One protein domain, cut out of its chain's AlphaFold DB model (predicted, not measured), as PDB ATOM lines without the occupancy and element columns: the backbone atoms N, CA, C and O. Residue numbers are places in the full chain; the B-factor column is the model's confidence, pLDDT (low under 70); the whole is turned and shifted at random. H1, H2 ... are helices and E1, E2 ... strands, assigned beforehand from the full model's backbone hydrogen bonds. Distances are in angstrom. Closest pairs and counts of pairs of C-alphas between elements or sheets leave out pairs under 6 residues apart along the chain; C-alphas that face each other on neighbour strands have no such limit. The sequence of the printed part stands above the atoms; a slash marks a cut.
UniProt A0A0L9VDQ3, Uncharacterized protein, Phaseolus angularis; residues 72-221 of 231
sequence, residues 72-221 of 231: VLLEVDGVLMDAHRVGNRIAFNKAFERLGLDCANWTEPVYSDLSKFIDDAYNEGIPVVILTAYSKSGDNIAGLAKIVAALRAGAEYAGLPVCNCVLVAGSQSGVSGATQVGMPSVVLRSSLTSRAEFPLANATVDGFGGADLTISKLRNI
ATOM      1  N   VAL A  72      30.509  -6.833   8.301       80.31
ATOM      2  CA  VAL A  72      30.838  -5.498   7.787       80.31
ATOM      3  C   VAL A  72      29.570  -4.815   7.299       80.31
ATOM      4  O   VAL A  72      28.847  -5.351   6.462       80.31
ATOM      5  N   LEU A  73      29.305  -3.613   7.806       80.94
ATOM      6  CA  LEU A  73      28.201  -2.774   7.351       80.94
ATOM      7  C   LEU A  73      28.791  -1.625   6.526       80.94
ATOM      8  O   LEU A  73      29.625  -0.877   7.030       80.94
ATOM      9  N   LEU A  74      28.388  -1.491   5.262       75.25
ATOM     10  CA  LEU A  74      28.865  -0.449   4.349       75.25
ATOM     11  C   LEU A  74      27.810   0.648   4.211       75.25
ATOM     12  O   LEU A  74      26.697   0.383   3.754       75.25
ATOM     13  N   GLU A  75      28.151   1.882   4.578       75.19
ATOM     14  CA  GLU A  75      27.303   3.043   4.295       75.19
ATOM     15  C   GLU A  75      27.169   3.234   2.773       75.19
ATOM     16  O   GLU A  75      28.118   3.078   2.010       75.19
ATOM     17  N   VAL A  76      25.976   3.555   2.281       67.19
ATOM     18  CA  VAL A  76      25.816   3.904   0.867       67.19
ATOM     19  C   VAL A  76      26.385   5.296   0.627       67.19
ATOM     20  O   VAL A  76      27.188   5.452  -0.284       67.19
ATOM     21  N   ASP A  77      26.011   6.277   1.454       65.44
ATOM     22  CA  ASP A  77      26.432   7.671   1.307       65.44
ATOM     23  C   ASP A  77      27.865   7.900   1.816       65.44
ATOM     24  O   ASP A  77      28.192   7.607   2.962       65.44
ATOM     25  N   GLY A  78      28.744   8.399   0.950       59.19
ATOM     26  CA  GLY A  78      30.145   8.681   1.267       59.19
ATOM     27  C   GLY A  78      31.087   7.469   1.265       59.19
ATOM     28  O   GLY A  78      32.291   7.681   1.377       59.19
ATOM     29  N   VAL A  79      30.581   6.237   1.087       63.81
ATOM     30  CA  VAL A  79      31.410   5.016   0.953       63.81
ATOM     31  C   VAL A  79      31.148   4.287  -0.366       63.81
ATOM     32  O   VAL A  79      32.086   4.101  -1.134       63.81
ATOM     33  N   LEU A  80      29.899   3.923  -0.687       60.62
ATOM     34  CA  LEU A  80      29.573   3.314  -1.991       60.62
ATOM     35  C   LEU A  80      29.257   4.347  -3.080       60.62
ATOM     36  O   LEU A  80      29.537   4.123  -4.254       60.62
ATOM     37  N   MET A  81      28.635   5.460  -2.699       59.88
ATOM     38  CA  MET A  81      28.289   6.580  -3.569       59.88
ATOM     39  C   MET A  81      28.151   7.854  -2.740       59.88
ATOM     40  O   MET A  81      27.704   7.828  -1.609       59.88
ATOM     41  N   ASP A  82      28.471   9.011  -3.296       57.03
ATOM     42  CA  ASP A  82      28.198  10.288  -2.633       57.03
ATOM     43  C   ASP A  82      26.746  10.673  -2.943       57.03
ATOM     44  O   ASP A  82      26.472  11.293  -3.963       57.03
ATOM     45  N   ALA A  83      25.766  10.219  -2.164       49.56
ATOM     46  CA  ALA A  83      24.348  10.380  -2.494       49.56
ATOM     47  C   ALA A  83      23.916  11.857  -2.456       49.56
ATOM     48  O   ALA A  83      23.111  12.288  -3.296       49.56
ATOM     49  N   HIS A  84      24.523  12.659  -1.577       48.88
ATOM     50  CA  HIS A  84      24.366  14.114  -1.573       48.88
ATOM     51  C   HIS A  84      24.857  14.758  -2.874       48.88
ATOM     52  O   HIS A  84      24.197  15.660  -3.400       48.88
ATOM     53  N   ARG A  85      25.946  14.247  -3.449       45.78
ATOM     54  CA  ARG A  85      26.514  14.711  -4.717       45.78
ATOM     55  C   ARG A  85      26.234  13.784  -5.895       45.78
ATOM     56  O   ARG A  85      26.837  13.984  -6.927       45.78
ATOM     57  N   VAL A  86      25.349  12.794  -5.843       46.62
ATOM     58  CA  VAL A  86      25.041  11.915  -6.999       46.62
ATOM     59  C   VAL A  86      23.529  11.752  -7.168       46.62
ATOM     60  O   VAL A  86      23.052  11.825  -8.299       46.62
ATOM     61  N   GLY A  87      22.758  11.672  -6.078       45.59
ATOM     62  CA  GLY A  87      21.287  11.634  -6.102       45.59
ATOM     63  C   GLY A  87      20.647  13.022  -6.194       45.59
ATOM     64  O   GLY A  87      19.833  13.276  -7.079       45.59
ATOM     65  N   ASN A  88      21.080  13.968  -5.355       44.47
ATOM     66  CA  ASN A  88      20.656  15.372  -5.475       44.47
ATOM     67  C   ASN A  88      21.410  16.103  -6.601       44.47
ATOM     68  O   ASN A  88      20.902  17.070  -7.169       44.47
ATOM     69  N   ARG A  89      22.592  15.604  -6.991       38.88
ATOM     70  CA  ARG A  89      23.432  16.180  -8.052       38.88
ATOM     71  C   ARG A  89      22.805  16.167  -9.430       38.88
ATOM     72  O   ARG A  89      23.086  17.084 -10.165       38.88
ATOM     73  N   ILE A  90      21.959  15.223  -9.833       45.22
ATOM     74  CA  ILE A  90      21.329  15.326 -11.170       45.22
ATOM     75  C   ILE A  90      20.387  16.545 -11.231       45.22
ATOM     76  O   ILE A  90      20.319  17.238 -12.248       45.22
ATOM     77  N   ALA A  91      19.704  16.850 -10.122       47.31
ATOM     78  CA  ALA A  91      18.855  18.031  -9.993       47.31
ATOM     79  C   ALA A  91      19.681  19.321  -9.849       47.31
ATOM     80  O   ALA A  91      19.391  20.306 -10.529       47.31
ATOM     81  N   PHE A  92      20.739  19.301  -9.032       37.72
ATOM     82  CA  PHE A  92      21.656  20.432  -8.888       37.72
ATOM     83  C   PHE A  92      22.518  20.666 -10.133       37.72
ATOM     84  O   PHE A  92      22.689  21.809 -10.495       37.72
ATOM     85  N   ASN A  93      22.968  19.644 -10.860       41.34
ATOM     86  CA  ASN A  93      23.717  19.766 -12.116       41.34
ATOM     87  C   ASN A  93      22.847  20.330 -13.233       41.34
ATOM     88  O   ASN A  93      23.337  21.149 -13.989       41.34
ATOM     89  N   LYS A  94      21.550  19.993 -13.307       50.22
ATOM     90  CA  LYS A  94      20.618  20.713 -14.197       50.22
ATOM     91  C   LYS A  94      20.436  22.183 -13.799       50.22
ATOM     92  O   LYS A  94      20.093  23.003 -14.646       50.22
ATOM     93  N   ALA A  95      20.617  22.523 -12.522       44.94
ATOM     94  CA  ALA A  95      20.594  23.906 -12.045       44.94
ATOM     95  C   ALA A  95      21.948  24.617 -12.248       44.94
ATOM     96  O   ALA A  95      21.959  25.786 -12.610       44.94
ATOM     97  N   PHE A  96      23.068  23.912 -12.092       40.78
ATOM     98  CA  PHE A  96      24.430  24.391 -12.307       40.78
ATOM     99  C   PHE A  96      24.774  24.490 -13.791       40.78
ATOM    100  O   PHE A  96      25.469  25.413 -14.160       40.78
ATOM    101  N   GLU A  97      24.215  23.664 -14.672       46.69
ATOM    102  CA  GLU A  97      24.284  23.824 -16.135       46.69
ATOM    103  C   GLU A  97      23.538  25.091 -16.587       46.69
ATOM    104  O   GLU A  97      23.985  25.806 -17.478       46.69
ATOM    105  N   ARG A  98      22.437  25.443 -15.905       50.12
ATOM    106  CA  ARG A  98      21.745  26.730 -16.098       50.12
ATOM    107  C   ARG A  98      22.519  27.930 -15.530       50.12
ATOM    108  O   ARG A  98      22.102  29.058 -15.778       50.12
ATOM    109  N   LEU A  99      23.597  27.703 -14.769       42.28
ATOM    110  CA  LEU A  99      24.369  28.723 -14.040       42.28
ATOM    111  C   LEU A  99      25.905  28.677 -14.286       42.28
ATOM    112  O   LEU A  99      26.597  29.559 -13.793       42.28
ATOM    113  N   GLY A 100      26.430  27.700 -15.041       42.75
ATOM    114  CA  GLY A 100      27.836  27.510 -15.452       42.75
ATOM    115  C   GLY A 100      28.855  26.988 -14.409       42.75
ATOM    116  O   GLY A 100      29.864  27.660 -14.215       42.75
ATOM    117  N   LEU A 101      28.652  25.842 -13.727       40.19
ATOM    118  CA  LEU A 101      29.575  25.336 -12.672       40.19
ATOM    119  C   LEU A 101      29.823  23.790 -12.716       40.19
ATOM    120  O   LEU A 101      28.895  23.021 -12.463       40.19
ATOM    121  N   ASP A 102      31.076  23.319 -12.926       44.50
ATOM    122  CA  ASP A 102      31.376  22.002 -13.565       44.50
ATOM    123  C   ASP A 102      32.266  20.961 -12.807       44.50
ATOM    124  O   ASP A 102      32.997  20.202 -13.446       44.50
ATOM    125  N   CYS A 103      32.286  20.837 -11.473       37.53
ATOM    126  CA  CYS A 103      33.290  19.963 -10.810       37.53
ATOM    127  C   CYS A 103      32.740  18.888  -9.853       37.53
ATOM    128  O   CYS A 103      32.582  19.136  -8.656       37.53
ATOM    129  N   ALA A 104      32.546  17.644 -10.351       39.34
ATOM    130  CA  ALA A 104      32.402  16.460  -9.492       39.34
ATOM    131  C   ALA A 104      32.514  15.057 -10.158       39.34
ATOM    132  O   ALA A 104      31.558  14.656 -10.819       39.34
ATOM    133  N   ASN A 105      33.571  14.251  -9.907       40.06
ATOM    134  CA  ASN A 105      33.695  12.870 -10.440       40.06
ATOM    135  C   ASN A 105      34.130  11.800  -9.403       40.06
ATOM    136  O   ASN A 105      34.858  12.124  -8.465       40.06
ATOM    137  N   TRP A 106      33.679  10.551  -9.589       46.28
ATOM    138  CA  TRP A 106      34.172   9.321  -8.935       46.28
ATOM    139  C   TRP A 106      35.035   8.568  -9.952       46.28
ATOM    140  O   TRP A 106      34.632   8.428 -11.105       46.28
ATOM    141  N   THR A 107      36.219   8.100  -9.566       51.50
ATOM    142  CA  THR A 107      37.150   7.448 -10.499       51.50
ATOM    143  C   THR A 107      36.966   5.926 -10.489       51.50
ATOM    144  O   THR A 107      36.874   5.331  -9.418       51.50
ATOM    145  N   GLU A 108      36.990   5.294 -11.665       51.28
ATOM    146  CA  GLU A 108      36.911   3.834 -11.884       51.28
ATOM    147  C   GLU A 108      37.783   2.958 -10.947       51.28
ATOM    148  O   GLU A 108      37.299   1.912 -10.507       51.28
ATOM    149  N   PRO A 109      38.996   3.383 -10.525       59.25
ATOM    150  CA  PRO A 109      39.804   2.633  -9.562       59.25
ATOM    151  C   PRO A 109      39.120   2.396  -8.206       59.25
ATOM    152  O   PRO A 109      39.183   1.290  -7.684       59.25
ATOM    153  N   VAL A 110      38.381   3.381  -7.678       57.62
ATOM    154  CA  VAL A 110      37.715   3.273  -6.361       57.62
ATOM    155  C   VAL A 110      36.641   2.187  -6.382       57.62
ATOM    156  O   VAL A 110      36.497   1.420  -5.432       57.62
ATOM    157  N   TYR A 111      35.902   2.090  -7.490       59.09
ATOM    158  CA  TYR A 111      34.879   1.064  -7.663       59.09
ATOM    159  C   TYR A 111      35.493  -0.334  -7.802       59.09
ATOM    160  O   TYR A 111      34.989  -1.294  -7.218       59.09
ATOM    161  N   SER A 112      36.605  -0.449  -8.536       63.09
ATOM    162  CA  SER A 112      37.326  -1.718  -8.673       63.09
ATOM    163  C   SER A 112      37.832  -2.229  -7.322       63.09
ATOM    164  O   SER A 112      37.673  -3.412  -7.020       63.09
ATOM    165  N   ASP A 113      38.387  -1.350  -6.488       71.25
ATOM    166  CA  ASP A 113      38.942  -1.746  -5.191       71.25
ATOM    167  C   ASP A 113      37.858  -2.104  -4.171       71.25
ATOM    168  O   ASP A 113      38.012  -3.068  -3.422       71.25
ATOM    169  N   LEU A 114      36.719  -1.412  -4.205       66.25
ATOM    170  CA  LEU A 114      35.532  -1.803  -3.449       66.25
ATOM    171  C   LEU A 114      35.018  -3.189  -3.868       66.25
ATOM    172  O   LEU A 114      34.673  -4.000  -3.010       66.25
ATOM    173  N   SER A 115      34.958  -3.473  -5.173       65.81
ATOM    174  CA  SER A 115      34.509  -4.782  -5.663       65.81
ATOM    175  C   SER A 115      35.420  -5.897  -5.154       65.81
ATOM    176  O   SER A 115      34.922  -6.884  -4.621       65.81
ATOM    177  N   LYS A 116      36.744  -5.704  -5.238       74.31
ATOM    178  CA  LYS A 116      37.721  -6.659  -4.689       74.31
ATOM    179  C   LYS A 116      37.531  -6.851  -3.189       74.31
ATOM    180  O   LYS A 116      37.536  -7.977  -2.719       74.31
ATOM    181  N   PHE A 117      37.305  -5.770  -2.446       73.94
ATOM    182  CA  PHE A 117      37.058  -5.844  -1.009       73.94
ATOM    183  C   PHE A 117      35.810  -6.682  -0.669       73.94
ATOM    184  O   PHE A 117      35.838  -7.471   0.275       73.94
ATOM    185  N   ILE A 118      34.721  -6.532  -1.431       71.25
ATOM    186  CA  ILE A 118      33.503  -7.339  -1.254       71.25
ATOM    187  C   ILE A 118      33.781  -8.811  -1.582       71.25
ATOM    188  O   ILE A 118      33.347  -9.691  -0.837       71.25
ATOM    189  N   ASP A 119      34.520  -9.077  -2.661       72.50
ATOM    190  CA  ASP A 119      34.918 -10.435  -3.038       72.50
ATOM    191  C   ASP A 119      35.794 -11.085  -1.949       72.50
ATOM    192  O   ASP A 119      35.558 -12.233  -1.571       72.50
ATOM    193  N   ASP A 120      36.747 -10.344  -1.380       77.12
ATOM    194  CA  ASP A 120      37.602 -10.801  -0.279       77.12
ATOM    195  C   ASP A 120      36.779 -11.115   0.980       77.12
ATOM    196  O   ASP A 120      36.940 -12.182   1.576       77.12
ATOM    197  N   ALA A 121      35.842 -10.235   1.359       70.50
ATOM    198  CA  ALA A 121      34.938 -10.474   2.485       70.50
ATOM    199  C   ALA A 121      34.114 -11.755   2.289       70.50
ATOM    200  O   ALA A 121      33.990 -12.563   3.212       70.50
ATOM    201  N   TYR A 122      33.586 -11.962   1.079       71.44
ATOM    202  CA  TYR A 122      32.823 -13.156   0.730       71.44
ATOM    203  C   TYR A 122      33.672 -14.428   0.821       71.44
ATOM    204  O   TYR A 122      33.245 -15.409   1.430       71.44
ATOM    205  N   ASN A 123      34.884 -14.404   0.261       77.56
ATOM    206  CA  ASN A 123      35.810 -15.538   0.306       77.56
ATOM    207  C   ASN A 123      36.230 -15.886   1.743       77.56
ATOM    208  O   ASN A 123      36.462 -17.053   2.055       77.56
ATOM    209  N   GLU A 124      36.283 -14.890   2.629       76.25
ATOM    210  CA  GLU A 124      36.538 -15.076   4.058       76.25
ATOM    211  C   GLU A 124      35.287 -15.443   4.880       76.25
ATOM    212  O   GLU A 124      35.392 -15.651   6.092       76.25
ATOM    213  N   GLY A 125      34.112 -15.539   4.248       73.31
ATOM    214  CA  GLY A 125      32.852 -15.889   4.904       73.31
ATOM    215  C   GLY A 125      32.290 -14.784   5.800       73.31
ATOM    216  O   GLY A 125      31.557 -15.090   6.737       73.31
ATOM    217  N   ILE A 126      32.628 -13.517   5.548       72.12
ATOM    218  CA  ILE A 126      32.174 -12.363   6.331       72.12
ATOM    219  C   ILE A 126      30.916 -11.762   5.684       72.12
ATOM    220  O   ILE A 126      30.964 -11.360   4.519       72.12
ATOM    221  N   PRO A 127      29.791 -11.640   6.415       71.88
ATOM    222  CA  PRO A 127      28.603 -10.964   5.908       71.88
ATOM    223  C   PRO A 127      28.878  -9.486   5.619       71.88
ATOM    224  O   PRO A 127      29.351  -8.756   6.494       71.88
ATOM    225  N   VAL A 128      28.531  -9.035   4.410       69.50
ATOM    226  CA  VAL A 128      28.553  -7.617   4.027       69.50
ATOM    227  C   VAL A 128      27.119  -7.116   3.891       69.50
ATOM    228  O   VAL A 128      26.364  -7.599   3.048       69.50
ATOM    229  N   VAL A 129      26.743  -6.134   4.708       72.25
ATOM    230  CA  VAL A 129      25.413  -5.510   4.692       72.25
ATOM    231  C   VAL A 129      25.540  -4.069   4.218       72.25
ATOM    232  O   VAL A 129      26.274  -3.276   4.796       72.25
ATOM    233  N   ILE A 130      24.804  -3.700   3.175       72.00
ATOM    234  CA  ILE A 130      24.812  -2.338   2.636       72.00
ATOM    235  C   ILE A 130      23.681  -1.527   3.280       72.00
ATOM    236  O   ILE A 130      22.514  -1.910   3.195       72.00
ATOM    237  N   LEU A 131      24.009  -0.396   3.906       67.06
ATOM    238  CA  LEU A 131      23.062   0.468   4.612       67.06
ATOM    239  C   LEU A 131      22.843   1.801   3.894       67.06
ATOM    240  O   LEU A 131      23.780   2.554   3.651       67.06
ATOM    241  N   THR A 132      21.580   2.159   3.663       59.28
ATOM    242  CA  THR A 132      21.184   3.512   3.249       59.28
ATOM    243  C   THR A 132      20.200   4.098   4.253       59.28
ATOM    244  O   THR A 132      19.154   3.514   4.531       59.28
ATOM    245  N   ALA A 133      20.537   5.254   4.823       58.12
ATOM    246  CA  ALA A 133      19.659   6.000   5.715       58.12
ATOM    247  C   ALA A 133      19.540   7.437   5.202       58.12
ATOM    248  O   ALA A 133      20.389   8.283   5.457       58.12
ATOM    249  N   TYR A 134      18.466   7.714   4.464       51.28
ATOM    250  CA  TYR A 134      18.170   9.057   3.982       51.28
ATOM    251  C   TYR A 134      17.387   9.847   5.037       51.28
ATOM    252  O   TYR A 134      16.330   9.408   5.513       51.28
ATOM    253  N   SER A 135      17.858  11.048   5.367       48.94
ATOM    254  CA  SER A 135      17.089  11.997   6.170       48.94
ATOM    255  C   SER A 135      16.847  13.297   5.416       48.94
ATOM    256  O   SER A 135      17.701  13.799   4.694       48.94
ATOM    257  N   LYS A 136      15.636  13.838   5.573       44.91
ATOM    258  CA  LYS A 136      15.236  15.113   4.979       44.91
ATOM    259  C   LYS A 136      15.999  16.232   5.699       44.91
ATOM    260  O   LYS A 136      16.067  16.217   6.927       44.91
ATOM    261  N   SER A 137      16.580  17.169   4.951       44.94
ATOM    262  CA  SER A 137      17.407  18.244   5.517       44.94
ATOM    263  C   SER A 137      16.635  19.045   6.572       44.94
ATOM    264  O   SER A 137      15.540  19.531   6.279       44.94
ATOM    265  N   GLY A 138      17.215  19.201   7.764       52.53
ATOM    266  CA  GLY A 138      16.670  20.007   8.863       52.53
ATOM    267  C   GLY A 138      16.302  19.223  10.124       52.53
ATOM    268  O   GLY A 138      16.131  19.834  11.171       52.53
ATOM    269  N   ASP A 139      16.233  17.890  10.059       57.00
ATOM    270  CA  ASP A 139      15.858  17.057  11.207       57.00
ATOM    271  C   ASP A 139      17.010  16.132  11.633       57.00
ATOM    272  O   ASP A 139      17.069  14.943  11.304       57.00
ATOM    273  N   ASN A 140      17.990  16.724  12.324       61.81
ATOM    274  CA  ASN A 140      19.229  16.052  12.730       61.81
ATOM    275  C   ASN A 140      18.982  14.951  13.772       61.81
ATOM    276  O   ASN A 140      19.625  13.902  13.729       61.81
ATOM    277  N   ILE A 141      18.017  15.160  14.675       62.31
ATOM    278  CA  ILE A 141      17.654  14.175  15.703       62.31
ATOM    279  C   ILE A 141      16.933  12.987  15.057       62.31
ATOM    280  O   ILE A 141      17.306  11.836  15.309       62.31
ATOM    281  N   ALA A 142      15.971  13.234  14.159       61.91
ATOM    282  CA  ALA A 142      15.328  12.151  13.416       61.91
ATOM    283  C   ALA A 142      16.309  11.418  12.483       61.91
ATOM    284  O   ALA A 142      16.163  10.217  12.260       61.91
ATOM    285  N   GLY A 143      17.315  12.117  11.946       71.44
ATOM    286  CA  GLY A 143      18.395  11.512  11.162       71.44
ATOM    287  C   GLY A 143      19.224  10.515  11.962       71.44
ATOM    288  O   GLY A 143      19.374   9.370  11.536       71.44
ATOM    289  N   LEU A 144      19.688  10.906  13.150       77.38
ATOM    290  CA  LEU A 144      20.477  10.022  14.008       77.38
ATOM    291  C   LEU A 144      19.680   8.783  14.445       77.38
ATOM    292  O   LEU A 144      20.200   7.670  14.387       77.38
ATOM    293  N   ALA A 145      18.404   8.949  14.807       72.75
ATOM    294  CA  ALA A 145      17.540   7.831  15.190       72.75
ATOM    295  C   ALA A 145      17.374   6.797  14.058       72.75
ATOM    296  O   ALA A 145      17.416   5.592  14.311       72.75
ATOM    297  N   LYS A 146      17.241   7.251  12.803       75.38
ATOM    298  CA  LYS A 146      17.172   6.362  11.630       75.38
ATOM    299  C   LYS A 146      18.477   5.613  11.395       75.38
ATOM    300  O   LYS A 146      18.436   4.420  11.110       75.38
ATOM    301  N   ILE A 147      19.618   6.288  11.536       78.94
ATOM    302  CA  ILE A 147      20.941   5.663  11.399       78.94
ATOM    303  C   ILE A 147      21.117   4.580  12.467       78.94
ATOM    304  O   ILE A 147      21.453   3.445  12.146       78.94
ATOM    305  N   VAL A 148      20.812   4.895  13.727       81.56
ATOM    306  CA  VAL A 148      20.861   3.938  14.842       81.56
ATOM    307  C   VAL A 148      19.966   2.723  14.585       81.56
ATOM    308  O   VAL A 148      20.394   1.589  14.809       81.56
ATOM    309  N   ALA A 149      18.743   2.940  14.095       75.69
ATOM    310  CA  ALA A 149      17.833   1.854  13.744       75.69
ATOM    311  C   ALA A 149      18.389   0.983  12.604       75.69
ATOM    312  O   ALA A 149      18.374  -0.242  12.717       75.69
ATOM    313  N   ALA A 150      18.936   1.597  11.551       77.25
ATOM    314  CA  ALA A 150      19.533   0.886  10.422       77.25
ATOM    315  C   ALA A 150      20.746   0.038  10.842       77.25
ATOM    316  O   ALA A 150      20.864  -1.108  10.421       77.25
ATOM    317  N   LEU A 151      21.610   0.560  11.719       81.50
ATOM    318  CA  LEU A 151      22.772  -0.172  12.238       81.50
ATOM    319  C   LEU A 151      22.363  -1.395  13.066       81.50
ATOM    320  O   LEU A 151      22.942  -2.469  12.906       81.50
ATOM    321  N   ARG A 152      21.346  -1.256  13.926       80.50
ATOM    322  CA  ARG A 152      20.807  -2.383  14.705       80.50
ATOM    323  C   ARG A 152      20.180  -3.443  13.802       80.50
ATOM    324  O   ARG A 152      20.487  -4.616  13.967       80.50
ATOM    325  N   ALA A 153      19.371  -3.022  12.831       74.44
ATOM    326  CA  ALA A 153      18.747  -3.929  11.873       74.44
ATOM    327  C   ALA A 153      19.784  -4.647  10.995       74.44
ATOM    328  O   ALA A 153      19.638  -5.832  10.717       74.44
ATOM    329  N   GLY A 154      20.857  -3.958  10.588       75.19
ATOM    330  CA  GLY A 154      21.950  -4.569   9.831       75.19
ATOM    331  C   GLY A 154      22.704  -5.634  10.632       75.19
ATOM    332  O   GLY A 154      23.015  -6.691  10.090       75.19
ATOM    333  N   ALA A 155      22.947  -5.388  11.923       77.06
ATOM    334  CA  ALA A 155      23.554  -6.378  12.814       77.06
ATOM    335  C   ALA A 155      22.638  -7.595  13.037       77.06
ATOM    336  O   ALA A 155      23.090  -8.732  12.922       77.06
ATOM    337  N   GLU A 156      21.342  -7.362  13.271       75.88
ATOM    338  CA  GLU A 156      20.334  -8.423  13.391       75.88
ATOM    339  C   GLU A 156      20.241  -9.267  12.114       75.88
ATOM    340  O   GLU A 156      20.233 -10.493  12.190       75.88
ATOM    341  N   TYR A 157      20.252  -8.629  10.939       71.31
ATOM    342  CA  TYR A 157      20.252  -9.321   9.649       71.31
ATOM    343  C   TYR A 157      21.504 -10.183   9.449       71.31
ATOM    344  O   TYR A 157      21.415 -11.287   8.920       71.31
ATOM    345  N   ALA A 158      22.664  -9.699   9.897       72.19
ATOM    346  CA  ALA A 158      23.896 -10.479   9.898       72.19
ATOM    347  C   ALA A 158      23.895 -11.609  10.947       72.19
ATOM    348  O   ALA A 158      24.802 -12.436  10.942       72.19
ATOM    349  N   GLY A 159      22.910 -11.649  11.852       77.06
ATOM    350  CA  GLY A 159      22.842 -12.617  12.944       77.06
ATOM    351  C   GLY A 159      23.872 -12.374  14.050       77.06
ATOM    352  O   GLY A 159      24.153 -13.294  14.817       77.06
ATOM    353  N   LEU A 160      24.441 -11.163  14.143       82.19
ATOM    354  CA  LEU A 160      25.547 -10.840  15.050       82.19
ATOM    355  C   LEU A 160      25.200  -9.725  16.042       82.19
ATOM    356  O   LEU A 160      24.429  -8.814  15.729       82.19
ATOM    357  N   PRO A 161      25.805  -9.735  17.247       87.75
ATOM    358  CA  PRO A 161      25.699  -8.601  18.148       87.75
ATOM    359  C   PRO A 161      26.386  -7.376  17.536       87.75
ATOM    360  O   PRO A 161      27.416  -7.472  16.876       87.75
ATOM    361  N   VAL A 162      25.846  -6.194  17.825       86.19
ATOM    362  CA  VAL A 162      26.319  -4.912  17.277       86.19
ATOM    363  C   VAL A 162      27.821  -4.670  17.491       86.19
ATOM    364  O   VAL A 162      28.474  -4.089  16.631       86.19
ATOM    365  N   CYS A 163      28.392  -5.128  18.606       90.56
ATOM    366  CA  CYS A 163      29.820  -4.980  18.901       90.56
ATOM    367  C   CYS A 163      30.737  -5.857  18.028       90.56
ATOM    368  O   CYS A 163      31.935  -5.586  17.963       90.56
ATOM    369  N   ASN A 164      30.178  -6.873  17.363       90.06
ATOM    370  CA  ASN A 164      30.863  -7.748  16.409       90.06
ATOM    371  C   ASN A 164      30.674  -7.273  14.960       90.06
ATOM    372  O   ASN A 164      31.148  -7.904  14.022       90.06
ATOM    373  N   CYS A 165      29.984  -6.156  14.762       89.44
ATOM    374  CA  CYS A 165      29.821  -5.524  13.467       89.44
ATOM    375  C   CYS A 165      30.785  -4.342  13.354       89.44
ATOM    376  O   CYS A 165      30.940  -3.579  14.308       89.44
ATOM    377  N   VAL A 166      31.407  -4.152  12.192       93.31
ATOM    378  CA  VAL A 166      32.200  -2.950  11.900       93.31
ATOM    379  C   VAL A 166      31.497  -2.137  10.823       93.31
ATOM    380  O   VAL A 166      31.238  -2.637   9.729       93.31
ATOM    381  N   LEU A 167      31.204  -0.873  11.127       93.88
ATOM    382  CA  LEU A 167      30.698   0.086  10.150       93.88
ATOM    383  C   LEU A 167      31.861   0.687   9.353       93.88
ATOM    384  O   LEU A 167      32.786   1.237   9.947       93.88
ATOM    385  N   VAL A 168      31.784   0.676   8.026       90.94
ATOM    386  CA  VAL A 168      32.579   1.571   7.174       90.94
ATOM    387  C   VAL A 168      31.692   2.757   6.810       90.94
ATOM    388  O   VAL A 168      30.680   2.586   6.127       90.94
ATOM    389  N   ALA A 169      32.052   3.936   7.310       90.12
ATOM    390  CA  ALA A 169      31.280   5.168   7.185       90.12
ATOM    391  C   ALA A 169      32.025   6.227   6.368       90.12
ATOM    392  O   ALA A 169      33.253   6.288   6.381       90.12
ATOM    393  N   GLY A 170      31.275   7.098   5.702       84.25
ATOM    394  CA  GLY A 170      31.804   8.272   4.999       84.25
ATOM    395  C   GLY A 170      31.455   9.582   5.705       84.25
ATOM    396  O   GLY A 170      31.905  10.650   5.287       84.25
ATOM    397  N   SER A 171      30.641   9.515   6.767       85.69
ATOM    398  CA  SER A 171      29.988  10.666   7.394       85.69
ATOM    399  C   SER A 171      30.115  10.694   8.926       85.69
ATOM    400  O   SER A 171      30.178   9.663   9.600       85.69
ATOM    401  N   GLN A 172      30.084  11.899   9.515       86.38
ATOM    402  CA  GLN A 172      30.116  12.082  10.977       86.38
ATOM    403  C   GLN A 172      28.866  11.498  11.652       86.38
ATOM    404  O   GLN A 172      28.925  11.001  12.778       86.38
ATOM    405  N   SER A 173      27.722  11.545  10.967       86.12
ATOM    406  CA  SER A 173      26.456  10.989  11.439       86.12
ATOM    407  C   SER A 173      26.488   9.463  11.518       86.12
ATOM    408  O   SER A 173      25.998   8.911  12.504       86.12
ATOM    409  N   GLY A 174      27.117   8.790  10.546       87.50
ATOM    410  CA  GLY A 174      27.348   7.344  10.588       87.50
ATOM    411  C   GLY A 174      28.202   6.946  11.793       87.50
ATOM    412  O   GLY A 174      27.791   6.108  12.597       87.50
ATOM    413  N   VAL A 175      29.332   7.635  11.995       91.38
ATOM    414  CA  VAL A 175      30.224   7.423  13.153       91.38
ATOM    415  C   VAL A 175      29.508   7.679  14.482       91.38
ATOM    416  O   VAL A 175      29.658   6.907  15.431       91.38
ATOM    417  N   SER A 176      28.705   8.742  14.564       90.75
ATOM    418  CA  SER A 176      27.944   9.080  15.776       90.75
ATOM    419  C   SER A 176      26.905   8.003  16.098       90.75
ATOM    420  O   SER A 176      26.809   7.563  17.244       90.75
ATOM    421  N   GLY A 177      26.177   7.521  15.085       89.19
ATOM    422  CA  GLY A 177      25.218   6.428  15.236       89.19
ATOM    423  C   GLY A 177      25.886   5.124  15.671       89.19
ATOM    424  O   GLY A 177      25.411   4.484  16.609       89.19
ATOM    425  N   ALA A 178      27.018   4.767  15.056       91.75
ATOM    426  CA  ALA A 178      27.810   3.591  15.422       91.75
ATOM    427  C   ALA A 178      28.297   3.663  16.871       91.75
ATOM    428  O   ALA A 178      28.085   2.734  17.651       91.75
ATOM    429  N   THR A 179      28.838   4.816  17.265       93.00
ATOM    430  CA  THR A 179      29.276   5.076  18.642       93.00
ATOM    431  C   THR A 179      28.122   4.912  19.633       93.00
ATOM    432  O   THR A 179      28.284   4.265  20.667       93.00
ATOM    433  N   GLN A 180      26.934   5.434  19.309       91.56
ATOM    434  CA  GLN A 180      25.752   5.343  20.171       91.56
ATOM    435  C   GLN A 180      25.297   3.897  20.415       91.56
ATOM    436  O   GLN A 180      24.786   3.590  21.495       91.56
ATOM    437  N   VAL A 181      25.478   3.002  19.439       90.69
ATOM    438  CA  VAL A 181      25.106   1.584  19.572       90.69
ATOM    439  C   VAL A 181      26.263   0.683  20.011       90.69
ATOM    440  O   VAL A 181      26.046  -0.505  20.224       90.69
ATOM    441  N   GLY A 182      27.471   1.229  20.182       93.25
ATOM    442  CA  GLY A 182      28.668   0.453  20.519       93.25
ATOM    443  C   GLY A 182      29.227  -0.363  19.350       93.25
ATOM    444  O   GLY A 182      29.922  -1.351  19.579       93.25
ATOM    445  N   MET A 183      28.919   0.033  18.112       93.81
ATOM    446  CA  MET A 183      29.475  -0.566  16.901       93.81
ATOM    447  C   MET A 183      30.820   0.100  16.579       93.81
ATOM    448  O   MET A 183      30.861   1.328  16.440       93.81
ATOM    449  N   PRO A 184      31.926  -0.652  16.456       95.00
ATOM    450  CA  PRO A 184      33.163  -0.102  15.922       95.00
ATOM    451  C   PRO A 184      32.963   0.483  14.516       95.00
ATOM    452  O   PRO A 184      32.175  -0.028  13.722       95.00
ATOM    453  N   SER A 185      33.682   1.561  14.200       94.31
ATOM    454  CA  SER A 185      33.566   2.237  12.905       94.31
ATOM    455  C   SER A 185      34.911   2.652  12.317       94.31
ATOM    456  O   SER A 185      35.782   3.165  13.018       94.31
ATOM    457  N   VAL A 186      35.067   2.458  11.012       94.19
ATOM    458  CA  VAL A 186      36.160   2.995  10.195       94.19
ATOM    459  C   VAL A 186      35.591   4.065   9.294       94.19
ATOM    460  O   VAL A 186      34.558   3.851   8.666       94.19
ATOM    461  N   VAL A 187      36.277   5.194   9.196       92.81
ATOM    462  CA  VAL A 187      35.905   6.228   8.240       92.81
ATOM    463  C   VAL A 187      36.731   6.097   6.981       92.81
ATOM    464  O   VAL A 187      37.953   6.208   7.036       92.81
ATOM    465  N   LEU A 188      36.051   5.917   5.856       88.50
ATOM    466  CA  LEU A 188      36.633   6.083   4.536       88.50
ATOM    467  C   LEU A 188      36.503   7.556   4.136       88.50
ATOM    468  O   LEU A 188      35.397   8.066   3.939       88.50
ATOM    469  N   ARG A 189      37.627   8.268   4.057       88.00
ATOM    470  CA  ARG A 189      37.629   9.678   3.670       88.00
ATOM    471  C   ARG A 189      37.454   9.808   2.164       88.00
ATOM    472  O   ARG A 189      38.075   9.110   1.373       88.00
ATOM    473  N   SER A 190      36.629  10.769   1.776       76.94
ATOM    474  CA  SER A 190      36.515  11.240   0.398       76.94
ATOM    475  C   SER A 190      37.187  12.605   0.267       76.94
ATOM    476  O   SER A 190      37.579  13.225   1.259       76.94
ATOM    477  N   SER A 191      37.243  13.160  -0.945       73.75
ATOM    478  CA  SER A 191      37.693  14.543  -1.146       73.75
ATOM    479  C   SER A 191      36.929  15.552  -0.272       73.75
ATOM    480  O   SER A 191      37.521  16.529   0.182       73.75
ATOM    481  N   LEU A 192      35.641  15.299  -0.001       66.31
ATOM    482  CA  LEU A 192      34.783  16.167   0.814       66.31
ATOM    483  C   LEU A 192      35.107  16.090   2.309       66.31
ATOM    484  O   LEU A 192      34.975  17.084   3.017       66.31
ATOM    485  N   THR A 193      35.542  14.925   2.783       75.88
ATOM    486  CA  THR A 193      35.860  14.675   4.196       75.88
ATOM    487  C   THR A 193      37.362  14.603   4.469       75.88
ATOM    488  O   THR A 193      37.772  14.343   5.593       75.88
ATOM    489  N   SER A 194      38.193  14.919   3.471       77.19
ATOM    490  CA  SER A 194      39.662  14.890   3.547       77.19
ATOM    491  C   SER A 194      40.241  15.738   4.685       77.19
ATOM    492  O   SER A 194      41.246  15.362   5.283       77.19
ATOM    493  N   ARG A 195      39.585  16.862   5.006       80.31
ATOM    494  CA  ARG A 195      39.958  17.782   6.096       80.31
ATOM    495  C   ARG A 195      39.125  17.608   7.367       80.31
ATOM    496  O   ARG A 195      39.350  18.333   8.328       80.31
ATOM    497  N   ALA A 196      38.131  16.722   7.353       81.25
ATOM    498  CA  ALA A 196      37.288  16.482   8.514       81.25
ATOM    499  C   ALA A 196      37.997  15.536   9.491       81.25
ATOM    500  O   ALA A 196      38.666  14.586   9.082       81.25
ATOM    501  N   GLU A 197      37.818  15.787  10.783       88.62
ATOM    502  CA  GLU A 197      38.333  14.929  11.845       88.62
ATOM    503  C   GLU A 197      37.218  14.047  12.404       88.62
ATOM    504  O   GLU A 197      36.111  14.514  12.675       88.62
ATOM    505  N   PHE A 198      37.532  12.770  12.622       91.56
ATOM    506  CA  PHE A 198      36.587  11.770  13.119       91.56
ATOM    507  C   PHE A 198      37.084  11.169  14.443       91.56
ATOM    508  O   PHE A 198      37.396   9.979  14.502       91.56
ATOM    509  N   PRO A 199      37.156  11.951  15.536       90.62
ATOM    510  CA  PRO A 199      37.752  11.502  16.801       90.62
ATOM    511  C   PRO A 199      37.021  10.305  17.426       90.62
ATOM    512  O   PRO A 199      37.600   9.537  18.198       90.62
ATOM    513  N   LEU A 200      35.743  10.118  17.085       90.62
ATOM    514  CA  LEU A 200      34.936   8.992  17.549       90.62
ATOM    515  C   LEU A 200      35.213   7.697  16.770       90.62
ATOM    516  O   LEU A 200      35.108   6.625  17.363       90.62
ATOM    517  N   ALA A 201      35.681   7.767  15.520       93.00
ATOM    518  CA  ALA A 201      35.973   6.588  14.705       93.00
ATOM    519  C   ALA A 201      37.174   5.793  15.240       93.00
ATOM    520  O   ALA A 201      38.094   6.349  15.846       93.00
ATOM    521  N   ASN A 202      37.177   4.479  15.030       95.00
ATOM    522  CA  ASN A 202      38.295   3.607  15.395       95.00
ATOM    523  C   ASN A 202      39.514   3.818  14.502       95.00
ATOM    524  O   ASN A 202      40.640   3.705  14.977       95.00
ATOM    525  N   ALA A 203      39.279   4.108  13.227       93.62
ATOM    526  CA  ALA A 203      40.313   4.409  12.256       93.62
ATOM    527  C   ALA A 203      39.751   5.311  11.156       93.62
ATOM    528  O   ALA A 203      38.543   5.342  10.915       93.62
ATOM    529  N   THR A 204      40.648   6.006  10.471       92.75
ATOM    530  CA  THR A 204      40.374   6.786   9.265       92.75
ATOM    531  C   THR A 204      41.313   6.303   8.167       92.75
ATOM    532  O   THR A 204      42.509   6.160   8.418       92.75
ATOM    533  N   VAL A 205      40.784   6.052   6.978       91.50
ATOM    534  CA  VAL A 205      41.507   5.504   5.822       91.50
ATOM    535  C   VAL A 205      41.087   6.251   4.562       91.50
ATOM    536  O   VAL A 205      40.015   6.856   4.539       91.50
ATOM    537  N   ASP A 206      41.909   6.209   3.517       87.69
ATOM    538  CA  ASP A 206      41.665   6.962   2.276       87.69
ATOM    539  C   ASP A 206      41.217   6.080   1.100       87.69
ATOM    540  O   ASP A 206      40.876   6.589   0.034       87.69
ATOM    541  N   GLY A 207      41.171   4.760   1.295       83.00
ATOM    542  CA  GLY A 207      40.857   3.803   0.241       83.00
ATOM    543  C   GLY A 207      40.575   2.387   0.742       83.00
ATOM    544  O   GLY A 207      40.581   2.099   1.944       83.00
ATOM    545  N   PHE A 208      40.351   1.485  -0.210       81.88
ATOM    546  CA  PHE A 208      40.321   0.038   0.008       81.88
ATOM    547  C   PHE A 208      41.612  -0.598  -0.520       81.88
ATOM    548  O   PHE A 208      42.256  -0.064  -1.421       81.88
ATOM    549  N   GLY A 209      41.982  -1.760   0.015       80.19
ATOM    550  CA  GLY A 209      43.135  -2.538  -0.439       80.19
ATOM    551  C   GLY A 209      44.373  -2.405   0.450       80.19
ATOM    552  O   GLY A 209      44.330  -1.854   1.547       80.19
ATOM    553  N   GLY A 210      45.489  -2.979  -0.013       75.50
ATOM    554  CA  GLY A 210      46.666  -3.285   0.816       75.50
ATOM    555  C   GLY A 210      47.282  -2.097   1.566       75.50
ATOM    556  O   GLY A 210      47.684  -2.247   2.724       75.50
ATOM    557  N   ALA A 211      47.318  -0.914   0.947       79.44
ATOM    558  CA  ALA A 211      47.807   0.299   1.605       79.44
ATOM    559  C   ALA A 211      46.828   0.800   2.686       79.44
ATOM    560  O   ALA A 211      47.253   1.174   3.779       79.44
ATOM    561  N   ASP A 212      45.524   0.678   2.434       86.94
ATOM    562  CA  ASP A 212      44.447   1.257   3.238       86.94
ATOM    563  C   ASP A 212      43.598   0.179   3.925       86.94
ATOM    564  O   ASP A 212      44.099  -0.509   4.814       86.94
ATOM    565  N   LEU A 213      42.315   0.033   3.589       85.88
ATOM    566  CA  LEU A 213      41.407  -0.871   4.287       85.88
ATOM    567  C   LEU A 213      41.417  -2.286   3.699       85.88
ATOM    568  O   LEU A 213      40.999  -2.501   2.565       85.88
ATOM    569  N   THR A 214      41.809  -3.269   4.512       88.00
ATOM    570  CA  THR A 214      41.703  -4.702   4.195       88.00
ATOM    571  C   THR A 214      40.846  -5.430   5.224       88.00
ATOM    572  O   THR A 214      40.672  -4.964   6.354       88.00
ATOM    573  N   ILE A 215      40.364  -6.622   4.867       86.00
ATOM    574  CA  ILE A 215      39.617  -7.489   5.784       86.00
ATOM    575  C   ILE A 215      40.447  -7.852   7.023       86.00
ATOM    576  O   ILE A 215      39.957  -7.776   8.151       86.00
ATOM    577  N   SER A 216      41.738  -8.146   6.852       85.69
ATOM    578  CA  SER A 216      42.634  -8.435   7.977       85.69
ATOM    579  C   SER A 216      42.757  -7.251   8.943       85.69
ATOM    580  O   SER A 216      42.793  -7.453  10.155       85.69
ATOM    581  N   LYS A 217      42.777  -6.010   8.431       88.00
ATOM    582  CA  LYS A 217      42.760  -4.805   9.276       88.00
ATOM    583  C   LYS A 217      41.424  -4.661  10.012       88.00
ATOM    584  O   LYS A 217      41.442  -4.352  11.200       88.00
ATOM    585  N   LEU A 218      40.294  -4.954   9.361       87.12
ATOM    586  CA  LEU A 218      38.963  -4.909   9.985       87.12
ATOM    587  C   LEU A 218      38.802  -5.909  11.134       87.12
ATOM    588  O   LEU A 218      38.253  -5.546  12.172       87.12
ATOM    589  N   ARG A 219      39.338  -7.129  11.004       85.62
ATOM    590  CA  ARG A 219      39.311  -8.148  12.076       85.62
ATOM    591  C   ARG A 219      39.983  -7.687  13.375       85.62
ATOM    592  O   ARG A 219      39.631  -8.159  14.455       85.62
ATOM    593  N   ASN A 220      40.935  -6.762  13.272       87.94
ATOM    594  CA  ASN A 220      41.660  -6.213  14.415       87.94
ATOM    595  C   ASN A 220      40.949  -5.016  15.063       87.94
ATOM    596  O   ASN A 220      41.393  -4.534  16.107       87.94
ATOM    597  N   ILE A 221      39.847  -4.535  14.484       88.31
ATOM    598  CA  ILE A 221      39.090  -3.419  15.045       88.31
ATOM    599  C   ILE A 221      38.212  -3.913  16.189       88.31
ATOM    600  O   ILE A 221      37.491  -4.903  16.086       88.31
TER     601      ILE A 221
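This is residues 72 to 221 of the 231 residues of an uncharacterized protein of Phaseolus angularis (UniProt A0A0L9VDQ3). A strongly twisted sheet of five parallel strands runs through the middle, with H3 and H4 packed over one face and the short H5 over the other, while H2 only grazes the sheet. H1 lies far out at one end, where residues 94 to 100, of which 94 to 97 belong to H1, stick out. The printed part has 150 residues with five named helices and five named strands, in the order E1 H1 H2 E2 H3 E3 H4 E4 E5 H5; the sheet's order is E2 E1 E3 E4 E5, and the class is mixed, helices and strands. It is compact, with a radius of gyration of the C-alphas of 15.8 A and spans of 49 by 35 by 27 A.

E1, residues 72 to 75, is parallel to its neighbour E2, residues 128 to 131, with N 74 and O 129 within hydrogen-bond range at 2.8 A. E1 is also parallel to E3, residues 165 to 169, with N 73 and O 166 at 2.9 A. E4, residues 185 to 188, is parallel to E3, with N 186 and O 167 at 2.8 A. E5, residues 203 to 205, is parallel to E4, with N 205 and O 187 at 2.8 A. H1, residues 89 to 97, is not on the sheet and touches no helix. H2, residues 108 to 123, only grazes the sheet with residues 118 to 122. E1, H1, H2 and E2 form a strand-helix-strand unit, two parallel neighbour strands with helices between, its crossover right-handed. H3, residues 140 to 157, lies over E1 at a height of 10.0 A over the sheet, its closest strand C-alpha pair being Val 129 and Gly 154 at 6.3 A. It runs along the strands, only just, at 29.9 degrees to E1 on the local plane. E2, H3 and E3 form a split unit, with E1 between the strands, and its crossover is right-handed. H4, residues 172 to 181, is on the same face of the sheet as H3 at a height of 9.1 A over the sheet, and E3, H4 and E4 form a strand-helix-strand unit whose crossover is right-handed. H3, with residues 144 to 152 alone, touches H4 at a steep tilt of 58 degrees, the same way; their closest C-alphas, of Val 148 and Gly 177, are 5.0 A apart. H5, residues 215 to 219, is on the opposite face at a height of 9.8 A. H2, with residues 117 to 121 alone, only just touches H5, with 3 pairs of C-alphas within 8 A, the closest those of Ala 121 and Ile 215 at 6.5 A. In H1, H2, H3, H4 and H5 every O i to N i+4 pair is within hydrogen-bond range.

E1 begins at C-alpha 72, (30.838, -5.498, 7.787). H2 is 22.9 A long, H3 25.6 A, H4 14.5 A and E3 12.5 A. H3 begins at C-alpha 140, (19.229, 16.052, 12.730), and H5 ends at C-alpha 219, (39.311, -8.148, 12.076).

The two C-alphas farthest apart, of Gly 100 and Gly 159, are 49.4 A apart. The printed part has no cut. The links E1 to H1 and E4 to E5 are long. The mean pLDDT of the printed part is 72.2, and 53 residues are under 70, among them residues 76 to 112 and 131 to 142.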